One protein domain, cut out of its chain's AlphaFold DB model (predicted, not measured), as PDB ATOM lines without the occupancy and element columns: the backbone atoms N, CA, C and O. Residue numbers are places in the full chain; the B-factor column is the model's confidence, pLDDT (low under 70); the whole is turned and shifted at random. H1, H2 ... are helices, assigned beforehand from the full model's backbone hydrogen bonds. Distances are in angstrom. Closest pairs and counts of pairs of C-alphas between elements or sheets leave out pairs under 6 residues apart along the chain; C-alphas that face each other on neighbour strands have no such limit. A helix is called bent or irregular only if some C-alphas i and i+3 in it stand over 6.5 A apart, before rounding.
ATOM      1  N   ALA A 832     140.168 112.368 128.116       83.06
ATOM      2  CA  ALA A 832     140.166 111.742 129.441       83.06
ATOM      3  C   ALA A 832     141.047 110.479 129.511       83.06
ATOM      4  O   ALA A 832     141.695 110.235 130.522       83.06
ATOM      5  N   SER A 833     141.117 109.691 128.430       82.94
ATOM      6  CA  SER A 833     141.990 108.509 128.373       82.94
ATOM      7  C   SER A 833     143.473 108.889 128.331       82.94
ATOM      8  O   SER A 833     144.292 108.194 128.928       82.94
ATOM      9  N   TYR A 834     143.817 110.029 127.719       83.50
ATOM     10  CA  TYR A 834     145.174 110.577 127.748       83.50
ATOM     11  C   TYR A 834     145.542 111.087 129.150       83.50
ATOM     12  O   TYR A 834     146.577 110.693 129.678       83.50
ATOM     13  N   ILE A 835     144.656 111.862 129.794       86.19
ATOM     14  CA  ILE A 835     144.834 112.348 131.176       86.19
ATOM     15  C   ILE A 835     145.021 111.179 132.154       86.19
ATOM     16  O   ILE A 835     145.969 111.176 132.933       86.19
ATOM     17  N   CYS A 836     144.171 110.150 132.100       84.69
ATOM     18  CA  CYS A 836     144.307 109.002 132.996       84.69
ATOM     19  C   CYS A 836     145.572 108.169 132.701       84.69
ATOM     20  O   CYS A 836     146.209 107.693 133.635       84.69
ATOM     21  N   SER A 837     145.993 108.042 131.434       85.62
ATOM     22  CA  SER A 837     147.277 107.395 131.091       85.62
ATOM     23  C   SER A 837     148.479 108.186 131.629       85.62
ATOM     24  O   SER A 837     149.460 107.602 132.077       85.62
ATOM     25  N   TYR A 838     148.394 109.519 131.628       85.81
ATOM     26  CA  TYR A 838     149.386 110.397 132.247       85.81
ATOM     27  C   TYR A 838     149.443 110.210 133.776       85.81
ATOM     28  O   TYR A 838     150.521 109.982 134.317       85.81
ATOM     29  N   ILE A 839     148.296 110.185 134.463       83.88
ATOM     30  CA  ILE A 839     148.221 109.962 135.921       83.88
ATOM     31  C   ILE A 839     148.766 108.578 136.323       83.88
ATOM     32  O   ILE A 839     149.430 108.445 137.355       83.88
ATOM     33  N   ASN A 840     148.559 107.557 135.485       82.69
ATOM     34  CA  ASN A 840     149.161 106.234 135.672       82.69
ATOM     35  C   ASN A 840     150.695 106.255 135.528       82.69
ATOM     36  O   ASN A 840     151.373 105.481 136.194       82.69
ATOM     37  N   LYS A 841     151.244 107.145 134.689       81.94
ATOM     38  CA  LYS A 841     152.689 107.305 134.465       81.94
ATOM     39  C   LYS A 841     153.396 108.100 135.582       81.94
ATOM     40  O   LYS A 841     154.616 108.007 135.694       81.94
ATOM     41  N   LEU A 842     152.670 108.883 136.389       78.31
ATOM     42  CA  LEU A 842     153.249 109.612 137.528       78.31
ATOM     43  C   LEU A 842     153.904 108.644 138.526       78.31
ATOM     44  O   LEU A 842     153.332 107.598 138.842       78.31
ATOM     45  N   SER A 843     155.078 109.021 139.034       68.19
ATOM     46  CA  SER A 843     155.926 108.198 139.907       68.19
ATOM     47  C   SER A 843     155.253 107.784 141.222       68.19
ATOM     48  O   SER A 843     154.230 108.338 141.637       68.19
ATOM     49  N   ASN A 844     155.857 106.801 141.898       61.41
ATOM     50  CA  ASN A 844     155.369 106.246 143.166       61.41
ATOM     51  C   ASN A 844     155.334 107.276 144.313       61.41
ATOM     52  O   ASN A 844     154.638 107.052 145.294       61.41
ATOM     53  N   ASN A 845     156.022 108.416 144.168       62.62
ATOM     54  CA  ASN A 845     156.004 109.541 145.107       62.62
ATOM     55  C   ASN A 845     154.606 110.189 145.239       62.62
ATOM     56  O   ASN A 845     154.360 110.935 146.181       62.62
ATOM     57  N   PHE A 846     153.685 109.935 144.299       68.19
ATOM     58  CA  PHE A 846     152.305 110.418 144.363       68.19
ATOM     59  C   PHE A 846     151.354 109.337 144.885       68.19
ATOM     60  O   PHE A 846     150.941 108.453 144.127       68.19
ATOM     61  N   ASP A 847     150.933 109.463 146.147       70.06
ATOM     62  CA  ASP A 847     149.866 108.638 146.724       70.06
ATOM     63  C   ASP A 847     148.592 108.605 145.870       70.06
ATOM     64  O   ASP A 847     148.241 109.547 145.151       70.06
ATOM     65  N   ILE A 848     147.816 107.539 146.069       74.62
ATOM     66  CA  ILE A 848     146.477 107.336 145.499       74.62
ATOM     67  C   ILE A 848     145.575 108.569 145.726       74.62
ATOM     68  O   ILE A 848     144.851 108.977 144.817       74.62
ATOM     69  N   ILE A 849     145.666 109.209 146.898       76.31
ATOM     70  CA  ILE A 849     144.921 110.432 147.246       76.31
ATOM     71  C   ILE A 849     145.304 111.593 146.314       76.31
ATOM     72  O   ILE A 849     144.430 112.222 145.714       76.31
ATOM     73  N   HIS A 850     146.601 111.839 146.121       77.19
ATOM     74  CA  HIS A 850     147.106 112.910 145.260       77.19
ATOM     75  C   HIS A 850     146.727 112.679 143.789       77.19
ATOM     76  O   HIS A 850     146.285 113.607 143.108       77.19
ATOM     77  N   LYS A 851     146.773 111.422 143.322       79.94
ATOM     78  CA  LYS A 851     146.303 111.038 141.979       79.94
ATOM     79  C   LYS A 851     144.789 111.255 141.803       79.94
ATOM     80  O   LYS A 851     144.371 111.731 140.746       79.94
ATOM     81  N   HIS A 852     143.971 111.002 142.829       82.69
ATOM     82  CA  HIS A 852     142.534 111.323 142.810       82.69
ATOM     83  C   HIS A 852     142.244 112.832 142.804       82.69
ATOM     84  O   HIS A 852     141.366 113.273 142.058       82.69
ATOM     85  N   ILE A 853     142.976 113.632 143.586       82.69
ATOM     86  CA  ILE A 853     142.830 115.098 143.609       82.69
ATOM     87  C   ILE A 853     143.161 115.684 142.233       82.69
ATOM     88  O   ILE A 853     142.356 116.433 141.680       82.69
ATOM     89  N   LEU A 854     144.283 115.276 141.630       84.06
ATOM     90  CA  LEU A 854     144.678 115.716 140.290       84.06
ATOM     91  C   LEU A 854     143.605 115.376 139.239       84.06
ATOM     92  O   LEU A 854     143.241 116.217 138.418       84.06
ATOM     93  N   LEU A 855     143.047 114.160 139.296       86.00
ATOM     94  CA  LEU A 855     141.982 113.714 138.393       86.00
ATOM     95  C   LEU A 855     140.703 114.555 138.562       86.00
ATOM     96  O   LEU A 855     140.086 114.940 137.567       86.00
ATOM     97  N   ASN A 856     140.336 114.910 139.797       86.00
ATOM     98  CA  ASN A 856     139.205 115.799 140.067       86.00
ATOM     99  C   ASN A 856     139.445 117.226 139.538       86.00
ATOM    100  O   ASN A 856     138.531 117.807 138.952       86.00
ATOM    101  N   LEU A 857     140.660 117.775 139.660       86.25
ATOM    102  CA  LEU A 857     141.017 119.085 139.090       86.25
ATOM    103  C   LEU A 857     140.898 119.093 137.556       86.25
ATOM    104  O   LEU A 857     140.291 120.004 136.983       86.25
ATOM    105  N   PHE A 858     141.379 118.037 136.890       88.06
ATOM    106  CA  PHE A 858     141.178 117.828 135.452       88.06
ATOM    107  C   PHE A 858     139.690 117.747 135.066       88.06
ATOM    108  O   PHE A 858     139.283 118.347 134.071       88.06
ATOM    109  N   LEU A 859     138.858 117.045 135.844       84.75
ATOM    110  CA  LEU A 859     137.420 116.939 135.571       84.75
ATOM    111  C   LEU A 859     136.657 118.255 135.795       84.75
ATOM    112  O   LEU A 859     135.752 118.566 135.021       84.75
ATOM    113  N   VAL A 860     136.990 119.015 136.843       85.75
ATOM    114  CA  VAL A 860     136.216 120.193 137.275       85.75
ATOM    115  C   VAL A 860     136.648 121.480 136.579       85.75
ATOM    116  O   VAL A 860     135.776 122.269 136.212       85.75
ATOM    117  N   PHE A 861     137.953 121.709 136.409       85.50
ATOM    118  CA  PHE A 861     138.486 122.963 135.870       85.50
ATOM    119  C   PHE A 861     138.870 122.834 134.400       85.50
ATOM    120  O   PHE A 861     138.283 123.518 133.567       85.50
ATOM    121  N   PHE A 862     139.784 121.919 134.060       86.88
ATOM    122  CA  PHE A 862     140.370 121.854 132.715       86.88
ATOM    123  C   PHE A 862     139.314 121.729 131.600       86.88
ATOM    124  O   PHE A 862     139.360 122.475 130.622       86.88
ATOM    125  N   TYR A 863     138.302 120.868 131.767       84.62
ATOM    126  CA  TYR A 863     137.208 120.756 130.792       84.62
ATOM    127  C   TYR A 863     136.327 122.008 130.680       84.62
ATOM    128  O   TYR A 863     135.845 122.301 129.586       84.62
ATOM    129  N   LYS A 864     136.125 122.762 131.768       86.44
ATOM    130  CA  LYS A 864     135.397 124.040 131.711       86.44
ATOM    131  C   LYS A 864     136.220 125.104 130.993       86.44
ATOM    132  O   LYS A 864     135.660 125.826 130.179       86.44
ATOM    133  N   SER A 865     137.529 125.164 131.242       84.44
ATOM    134  CA  SER A 865     138.441 126.089 130.561       84.44
ATOM    135  C   SER A 865     138.492 125.822 129.056       84.44
ATOM    136  O   SER A 865     138.296 126.748 128.277       84.44
ATOM    137  N   VAL A 866     138.645 124.560 128.633       84.75
ATOM    138  CA  VAL A 866     138.594 124.188 127.205       84.75
ATOM    139  C   VAL A 866     137.241 124.553 126.581       84.75
ATOM    140  O   VAL A 866     137.212 125.135 125.501       84.75
ATOM    141  N   LEU A 867     136.122 124.286 127.264       85.56
ATOM    142  CA  LEU A 867     134.792 124.653 126.767       85.56
ATOM    143  C   LEU A 867     134.614 126.179 126.636       85.56
ATOM    144  O   LEU A 867     134.088 126.644 125.631       85.56
ATOM    145  N   PHE A 868     135.077 126.952 127.622       85.50
ATOM    146  CA  PHE A 868     135.043 128.419 127.620       85.50
ATOM    147  C   PHE A 868     135.872 129.006 126.467       85.50
ATOM    148  O   PHE A 868     135.382 129.861 125.733       85.50
ATOM    149  N   ILE A 869     137.084 128.483 126.247       84.31
ATOM    150  CA  ILE A 869     137.946 128.835 125.109       84.31
ATOM    151  C   ILE A 869     137.241 128.554 123.773       84.31
ATOM    152  O   ILE A 869     137.208 129.427 122.905       84.31
ATOM    153  N   CYS A 870     136.654 127.361 123.610       81.62
ATOM    154  CA  CYS A 870     135.976 126.951 122.376       81.62
ATOM    155  C   CYS A 870     134.681 127.732 122.089       81.62
ATOM    156  O   CYS A 870     134.309 127.861 120.927       81.62
ATOM    157  N   ILE A 871     133.983 128.237 123.113       85.38
ATOM    158  CA  ILE A 871     132.785 129.079 122.937       85.38
ATOM    159  C   ILE A 871     133.182 130.518 122.584       85.38
ATOM    160  O   ILE A 871     132.611 131.105 121.669       85.38
ATOM    161  N   ASN A 872     134.178 131.072 123.279       82.00
ATOM    162  CA  ASN A 872     134.549 132.484 123.159       82.00
ATOM    163  C   ASN A 872     135.561 132.772 122.032       82.00
ATOM    164  O   ASN A 872     135.875 133.934 121.797       82.00
ATOM    165  N   ASN A 873     136.078 131.743 121.344       76.06
ATOM    166  CA  ASN A 873     137.058 131.849 120.250       76.06
ATOM    167  C   ASN A 873     138.277 132.734 120.587       76.06
ATOM    168  O   ASN A 873     138.736 133.525 119.769       76.06
ATOM    169  N   LEU A 874     138.828 132.572 121.795       72.50
ATOM    170  CA  LEU A 874     139.885 133.438 122.351       72.50
ATOM    171  C   LEU A 874     141.236 133.382 121.605       72.50
ATOM    172  O   LEU A 874     142.132 134.166 121.903       72.50
ATOM    173  N   PHE A 875     141.405 132.469 120.643       73.12
ATOM    174  CA  PHE A 875     142.642 132.300 119.881       73.12
ATOM    175  C   PHE A 875     142.497 132.780 118.433       73.12
ATOM    176  O   PHE A 875     141.644 132.305 117.689       73.12
ATOM    177  N   VAL A 876     143.428 133.640 118.006       73.19
ATOM    178  CA  VAL A 876     143.582 134.103 116.608       73.19
ATOM    179  C   VAL A 876     143.946 132.950 115.652       73.19
ATOM    180  O   VAL A 876     143.673 133.003 114.455       73.19
ATOM    181  N   TYR A 877     144.553 131.884 116.180       77.25
ATOM    182  CA  TYR A 877     144.921 130.675 115.439       77.25
ATOM    183  C   TYR A 877     143.910 129.547 115.661       77.25
ATOM    184  O   TYR A 877     143.213 129.510 116.671       77.25
ATOM    185  N   THR A 878     143.871 128.568 114.749       74.50
ATOM    186  CA  THR A 878     142.973 127.405 114.856       74.50
ATOM    187  C   THR A 878     143.234 126.610 116.138       74.50
ATOM    188  O   THR A 878     144.185 125.823 116.200       74.50
ATOM    189  N   PHE A 879     142.387 126.803 117.152       79.69
ATOM    190  CA  PHE A 879     142.509 126.115 118.432       79.69
ATOM    191  C   PHE A 879     142.386 124.592 118.267       79.69
ATOM    192  O   PHE A 879     141.636 124.083 117.431       79.69
ATOM    193  N   ASN A 880     143.149 123.856 119.073       80.94
ATOM    194  CA  ASN A 880     143.176 122.401 119.070       80.94
ATOM    195  C   ASN A 880     143.243 121.908 120.516       80.94
ATOM    196  O   ASN A 880     144.293 121.980 121.160       80.94
ATOM    197  N   GLU A 881     142.119 121.367 120.987       83.31
ATOM    198  CA  GLU A 881     141.940 120.853 122.347       83.31
ATOM    199  C   GLU A 881     143.074 119.903 122.762       83.31
ATOM    200  O   GLU A 881     143.584 119.999 123.874       83.31
ATOM    201  N   TYR A 882     143.525 119.018 121.867       81.94
ATOM    202  CA  TYR A 882     144.543 118.008 122.162       81.94
ATOM    203  C   TYR A 882     145.948 118.600 122.276       81.94
ATOM    204  O   TYR A 882     146.689 118.219 123.180       81.94
ATOM    205  N   TYR A 883     146.324 119.555 121.418       84.00
ATOM    206  CA  TYR A 883     147.601 120.258 121.585       84.00
ATOM    207  C   TYR A 883     147.607 121.129 122.845       84.00
ATOM    208  O   TYR A 883     148.634 121.186 123.524       84.00
ATOM    209  N   TYR A 884     146.467 121.725 123.210       85.25
ATOM    210  CA  TYR A 884     146.303 122.401 124.496       85.25
ATOM    211  C   TYR A 884     146.473 121.411 125.667       85.25
ATOM    212  O   TYR A 884     147.314 121.651 126.529       85.25
ATOM    213  N   CYS A 885     145.812 120.242 125.641       86.69
ATOM    214  CA  CYS A 885     145.984 119.167 126.636       86.69
ATOM    215  C   CYS A 885     147.444 118.734 126.803       86.69
ATOM    216  O   CYS A 885     147.954 118.700 127.919       86.69
ATOM    217  N   ILE A 886     148.120 118.396 125.700       85.50
ATOM    218  CA  ILE A 886     149.505 117.905 125.708       85.50
ATOM    219  C   ILE A 886     150.448 118.989 126.243       85.50
ATOM    220  O   ILE A 886     151.356 118.693 127.016       85.50
ATOM    221  N   SER A 887     150.230 120.248 125.861       86.00
ATOM    222  CA  SER A 887     151.062 121.368 126.309       86.00
ATOM    223  C   SER A 887     150.817 121.722 127.776       86.00
ATOM    224  O   SER A 887     151.766 122.061 128.480       86.00
ATOM    225  N   PHE A 888     149.566 121.651 128.239       87.69
ATOM    226  CA  PHE A 888     149.192 121.824 129.643       87.69
ATOM    227  C   PHE A 888     149.814 120.727 130.511       87.69
ATOM    228  O   PHE A 888     150.520 121.039 131.463       87.69
ATOM    229  N   ILE A 889     149.655 119.457 130.118       87.69
ATOM    230  CA  ILE A 889     150.254 118.311 130.815       87.69
ATOM    231  C   ILE A 889     151.778 118.442 130.879       87.69
ATOM    232  O   ILE A 889     152.323 118.271 131.956       87.69
ATOM    233  N   LYS A 890     152.462 118.848 129.799       87.00
ATOM    234  CA  LYS A 890     153.917 119.103 129.831       87.00
ATOM    235  C   LYS A 890     154.339 120.206 130.809       87.00
ATOM    236  O   LYS A 890     155.399 120.099 131.413       87.00
ATOM    237  N   CYS A 891     153.542 121.268 130.943       87.81
ATOM    238  CA  CYS A 891     153.812 122.357 131.887       87.81
ATOM    239  C   CYS A 891     153.605 121.888 133.338       87.81
ATOM    240  O   CYS A 891     154.456 122.119 134.196       87.81
ATOM    241  N   LEU A 892     152.519 121.148 133.574       86.88
ATOM    242  CA  LEU A 892     152.218 120.496 134.844       86.88
ATOM    243  C   LEU A 892     153.305 119.471 135.232       86.88
ATOM    244  O   LEU A 892     153.775 119.516 136.361       86.88
ATOM    245  N   ASP A 893     153.760 118.627 134.296       85.31
ATOM    246  CA  ASP A 893     154.914 117.713 134.432       85.31
ATOM    247  C   ASP A 893     156.153 118.472 134.931       85.31
ATOM    248  O   ASP A 893     156.747 118.090 135.935       85.31
ATOM    249  N   SER A 894     156.541 119.568 134.260       83.88
ATOM    250  CA  SER A 894     157.754 120.319 134.622       83.88
ATOM    251  C   SER A 894     157.680 120.961 136.010       83.88
ATOM    252  O   SER A 894     158.670 120.940 136.738       83.88
ATOM    253  N   LEU A 895     156.516 121.486 136.403       82.81
ATOM    254  CA  LEU A 895     156.325 122.110 137.716       82.81
ATOM    255  C   LEU A 895     156.233 121.060 138.834       82.81
ATOM    256  O   LEU A 895     156.855 121.222 139.880       82.81
ATOM    257  N   LEU A 896     155.524 119.950 138.604       79.25
ATOM    258  CA  LEU A 896     155.481 118.833 139.550       79.25
ATOM    259  C   LEU A 896     156.863 118.193 139.725       79.25
ATOM    260  O   LEU A 896     157.241 117.897 140.854       79.25
ATOM    261  N   SER A 897     157.633 118.031 138.642       76.38
ATOM    262  CA  SER A 897     159.000 117.498 138.695       76.38
ATOM    263  C   SER A 897     159.935 118.379 139.525       76.38
ATOM    264  O   SER A 897     160.785 117.844 140.236       76.38
ATOM    265  N   TYR A 898     159.779 119.704 139.442       72.56
ATOM    266  CA  TYR A 898     160.530 120.656 140.257       72.56
ATOM    267  C   TYR A 898     160.169 120.504 141.746       72.56
ATOM    268  O   TYR A 898     161.041 120.251 142.572       72.56
ATOM    269  N   CYS A 899     158.878 120.507 142.091       65.12
ATOM    270  CA  CYS A 899     158.456 120.348 143.486       65.12
ATOM    271  C   CYS A 899     158.793 118.962 144.075       65.12
ATOM    272  O   CYS A 899     159.078 118.865 145.264       65.12
ATOM    273  N   THR A 900     158.842 117.885 143.278       62.47
ATOM    274  CA  THR A 900     159.330 116.576 143.767       62.47
ATOM    275  C   THR A 900     160.831 116.535 144.071       62.47
ATOM    276  O   THR A 900     161.280 115.560 144.668       62.47
ATOM    277  N   PHE A 901     161.601 117.551 143.668       56.94
ATOM    278  CA  PHE A 901     163.014 117.701 144.027       56.94
ATOM    279  C   PHE A 901     163.189 118.476 145.342       56.94
ATOM    280  O   PHE A 901     164.012 118.093 146.162       56.94
ATOM    281  N   GLU A 902     162.384 119.519 145.577       55.19
ATOM    282  CA  GLU A 902     162.413 120.295 146.831       55.19
ATOM    283  C   GLU A 902     161.805 119.534 148.025       55.19
ATOM    284  O   GLU A 902     162.217 119.726 149.167       55.19
ATOM    285  N   ILE A 903     160.835 118.644 147.788       53.53
ATOM    286  CA  ILE A 903     160.046 117.974 148.842       53.53
ATOM    287  C   ILE A 903     160.701 116.636 149.254       53.53
ATOM    288  O   ILE A 903     160.054 115.600 149.394       53.53
ATOM    289  N   THR A 904     162.024 116.646 149.451       50.91
ATOM    290  CA  THR A 904     162.762 115.536 150.089       50.91
ATOM    291  C   THR A 904     162.778 115.618 151.619       50.91
ATOM    292  O   THR A 904     163.187 114.658 152.270       50.91
ATOM    293  N   ASP A 905     162.312 116.728 152.205       50.28
ATOM    294  CA  ASP A 905     162.201 116.894 153.658       50.28
ATOM    295  C   ASP A 905     161.002 116.115 154.247       50.28
ATOM    296  O   ASP A 905     159.850 116.387 153.895       50.28
ATOM    297  N   PRO A 906     161.216 115.198 155.214       51.19
ATOM    298  CA  PRO A 906     160.182 114.276 155.703       51.19
ATOM    299  C   PRO A 906     159.121 114.907 156.629       51.19
ATOM    300  O   PRO A 906     158.285 114.188 157.172       51.19
ATOM    301  N   ASN A 907     159.149 116.229 156.837       48.81
ATOM    302  CA  ASN A 907     158.311 116.939 157.816       48.81
ATOM    303  C   ASN A 907     157.131 117.730 157.207       48.81
ATOM    304  O   ASN A 907     156.334 118.298 157.956       48.81
ATOM    305  N   ILE A 908     156.996 117.790 155.877       53.81
ATOM    306  CA  ILE A 908     155.895 118.509 155.214       53.81
ATOM    307  C   ILE A 908     154.601 117.696 155.342       53.81
ATOM    308  O   ILE A 908     154.533 116.527 154.959       53.81
ATOM    309  N   LYS A 909     153.546 118.314 155.888       54.41
ATOM    310  CA  LYS A 909     152.259 117.639 156.115       54.41
ATOM    311  C   LYS A 909     151.554 117.356 154.787       54.41
ATOM    312  O   LYS A 909     151.555 118.192 153.884       54.41
ATOM    313  N   THR A 910     150.853 116.227 154.704       55.53
ATOM    314  CA  THR A 910     150.087 115.809 153.511       55.53
ATOM    315  C   THR A 910     149.079 116.859 153.031       55.53
ATOM    316  O   THR A 910     148.864 116.997 151.830       55.53
ATOM    317  N   GLU A 911     148.510 117.657 153.938       57.31
ATOM    318  CA  GLU A 911     147.616 118.780 153.610       57.31
ATOM    319  C   GLU A 911     148.322 119.896 152.817       57.31
ATOM    320  O   GLU A 911     147.750 120.433 151.869       57.31
ATOM    321  N   GLN A 912     149.582 120.209 153.144       63.16
ATOM    322  CA  GLN A 912     150.373 121.219 152.428       63.16
ATOM    323  C   GLN A 912     150.720 120.737 151.014       63.16
ATOM    324  O   GLN A 912     150.638 121.498 150.055       63.16
ATOM    325  N   PHE A 913     151.040 119.450 150.849       67.75
ATOM    326  CA  PHE A 913     151.287 118.871 149.525       67.75
ATOM    327  C   PHE A 913     150.043 118.953 148.619       67.75
ATOM    328  O   PHE A 913     150.152 119.214 147.420       67.75
ATOM    329  N   GLN A 914     148.841 118.816 149.191       71.06
ATOM    330  CA  GLN A 914     147.581 118.967 148.457       71.06
ATOM    331  C   GLN A 914     147.316 120.413 148.018       71.06
ATOM    332  O   GLN A 914     146.884 120.616 146.879       71.06
ATOM    333  N   THR A 915     147.597 121.416 148.860       73.50
ATOM    334  CA  THR A 915     147.470 122.828 148.458       73.50
ATOM    335  C   THR A 915     148.535 123.237 147.441       73.50
ATOM    336  O   THR A 915     148.212 123.951 146.494       73.50
ATOM    337  N   PHE A 916     149.767 122.722 147.534       76.25
ATOM    338  CA  PHE A 916     150.765 122.927 146.479       76.25
ATOM    339  C   PHE A 916     150.303 122.337 145.138       76.25
ATOM    340  O   PHE A 916     150.332 123.044 144.131       76.25
ATOM    341  N   ILE A 917     149.786 121.101 145.102       77.06
ATOM    342  CA  ILE A 917     149.258 120.493 143.865       77.06
ATOM    343  C   ILE A 917     148.120 121.328 143.254       77.06
ATOM    344  O   ILE A 917     148.098 121.520 142.035       77.06
ATOM    345  N   THR A 918     147.177 121.836 144.056       80.62
ATOM    346  CA  THR A 918     146.059 122.638 143.528       80.62
ATOM    347  C   THR A 918     146.532 124.000 143.013       80.62
ATOM    348  O   THR A 918     146.131 124.398 141.917       80.62
ATOM    349  N   CYS A 919     147.442 124.674 143.724       81.06
ATOM    350  CA  CYS A 919     148.068 125.920 143.276       81.06
ATOM    351  C   CYS A 919     148.872 125.735 141.978       81.06
ATOM    352  O   CYS A 919     148.675 126.501 141.037       81.06
ATOM    353  N   ILE A 920     149.708 124.696 141.876       83.88
ATOM    354  CA  ILE A 920     150.484 124.373 140.664       83.88
ATOM    355  C   ILE A 920     149.553 124.083 139.478       83.88
ATOM    356  O   ILE A 920     149.783 124.563 138.365       83.88
ATOM    357  N   PHE A 921     148.462 123.341 139.701       86.19
ATOM    358  CA  PHE A 921     147.474 123.055 138.661       86.19
ATOM    359  C   PHE A 921     146.790 124.333 138.151       86.19
ATOM    360  O   PHE A 921     146.692 124.532 136.942       86.19
ATOM    361  N   ILE A 922     146.357 125.221 139.051       83.56
ATOM    362  CA  ILE A 922     145.737 126.504 138.687       83.56
ATOM    363  C   ILE A 922     146.748 127.420 137.981       83.56
ATOM    364  O   ILE A 922     146.418 128.017 136.958       83.56
ATOM    365  N   TYR A 923     147.993 127.481 138.458       84.38
ATOM    366  CA  TYR A 923     149.053 128.299 137.866       84.38
ATOM    367  C   TYR A 923     149.429 127.824 136.455       84.38
ATOM    368  O   TYR A 923     149.434 128.621 135.519       84.38
ATOM    369  N   SER A 924     149.618 126.514 136.250       83.00
ATOM    370  CA  SER A 924     149.867 125.932 134.918       83.00
ATOM    371  C   SER A 924     148.708 126.125 133.926       83.00
ATOM    372  O   SER A 924     148.922 126.084 132.711       83.00
ATOM    373  N   LEU A 925     147.490 126.368 134.430       80.38
ATOM    374  CA  LEU A 925     146.310 126.707 133.633       80.38
ATOM    375  C   LEU A 925     146.277 128.209 133.306       80.38
ATOM    376  O   LEU A 925     145.913 128.580 132.196       80.38
ATOM    377  N   HIS A 926     146.717 129.061 134.236       72.50
ATOM    378  CA  HIS A 926     146.844 130.508 134.042       72.50
ATOM    379  C   HIS A 926     147.989 130.915 133.101       72.50
ATOM    380  O   HIS A 926     147.817 131.854 132.340       72.50
ATOM    381  N   ILE A 927     149.115 130.189 133.075       66.00
ATOM    382  CA  ILE A 927     150.237 130.421 132.130       66.00
ATOM    383  C   ILE A 927     149.815 130.225 130.652       66.00
ATOM    384  O   ILE A 927     150.575 130.533 129.733       66.00
ATOM    385  N   LYS A 928     148.629 129.654 130.395       56.09
ATOM    386  CA  LYS A 928     148.177 129.218 129.063       56.09
ATOM    387  C   LYS A 928     146.902 129.883 128.545       56.09
ATOM    388  O   LYS A 928     146.493 129.540 127.433       56.09
TER     389      LYS A 928
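Overview. This is residues 832 to 928 of the 929 residues of the protein "AAA_6 domain-containing protein" of Plasmodium falciparum RAJ116 (UniProt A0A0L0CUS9). H1, H3, H4 and H2a, the first arm of the long and nearly straight helix H2, make a small up-and-down bundle of four, set round a nearly closed ring in which H1 touches H2a, H2a touches H4, H4 touches H3, and H3 and H1 are near each other. The second arm, H2b, runs on past H1 and H4 toward one end of the long axis, and residues 871 to 878 stick out at that end, while residues 904 to 909 stick out at the other. The printed part has 97 residues, with four named helices in the order H1, H2, H3, H4 and no named strand; its class is all helix. It is compact, with a radius of gyration of the C-alphas of 14.3 A, yet elongated in outline, spanning 47 by 24 by 19 A.

Along the chain. H2, residues 848 to 872, is the longest helix by residues, with 25. By its hydrogen bonds it was assigned as one helix, but it is bent: C-alphas 860 and 863 are 6.6 A apart, against about 5 A in a regular helix. Its arm H2a, residues 848 to 860, begins at C-alpha 848 (146.477, 107.336, 145.499) and is 18.4 A long from first to last C-alpha. Its arm H2b, residues 863 to 872, measures 14.2 A. H1, residues 832 to 841, comes before them and also measures 14.2 A, from C-alpha 832 at (140.166, 111.742, 129.441). H3, residues 881 to 902, is 31.9 A long. H4, residues 910 to 926, is 24.6 A long and ends at C-alpha 926 (146.844, 130.508, 134.042).

Arrangement. The bundle is formed by H1, H2a, H3 and H4, up and down, each running against the one before it in the chain. The two arms of H2 stand at a shallow tilt of 19 degrees. H2a and H1 touch and form a helical hairpin, opposite ways at a shallow tilt of 24 degrees; their closest C-alphas, those of Ile 839 and Lys 851, are 6.4 A apart. H4 touches H2a with residues 914 to 921 alone, the same way at a shallow tilt of 31 degrees, with the C-alphas of His 850 and Gln 914 closest at 6.9 A. H3 and H4 form a second helical hairpin, opposite ways at a steep tilt of 39 degrees. In it H3 touches H4 with residues 888 to 896 alone, and the closest C-alphas are those of Leu 892 and Ser 924, 5.9 A apart. H1 and H3 are near each other, with 12 pairs of C-alphas within 10 A but no pair within 8 A. H2b and H3 are close but not clearly touching: the C-alphas of Val 866 and Glu 881 are 6.8 A apart, at a steep tilt of 43 degrees. H2a and H3 are apart, as are H1 and H4; H2b and H4 are only just apart, with 8.5 A between their closest C-alphas. In H1, H2a, H2b and H4 every O i to N i+4 pair is within hydrogen-bond range, and in H3 17 of 18 are.

Size, cuts and confidence. The C-alphas farthest apart, those of Val 876 and Asn 907, are 47.0 A apart, and both residues lie in stretches that stand free, 871 to 878 and 904 to 909. Without those stretches the body has 83 residues and spans 36 by 23 by 19 A. The printed part has no cut, and its three links, of 6, 8 and 7 residues, are short. The mean pLDDT of the printed part is 76.9, with values under 70 at residues 843 to 846, 899 to 913 and 927 to 928.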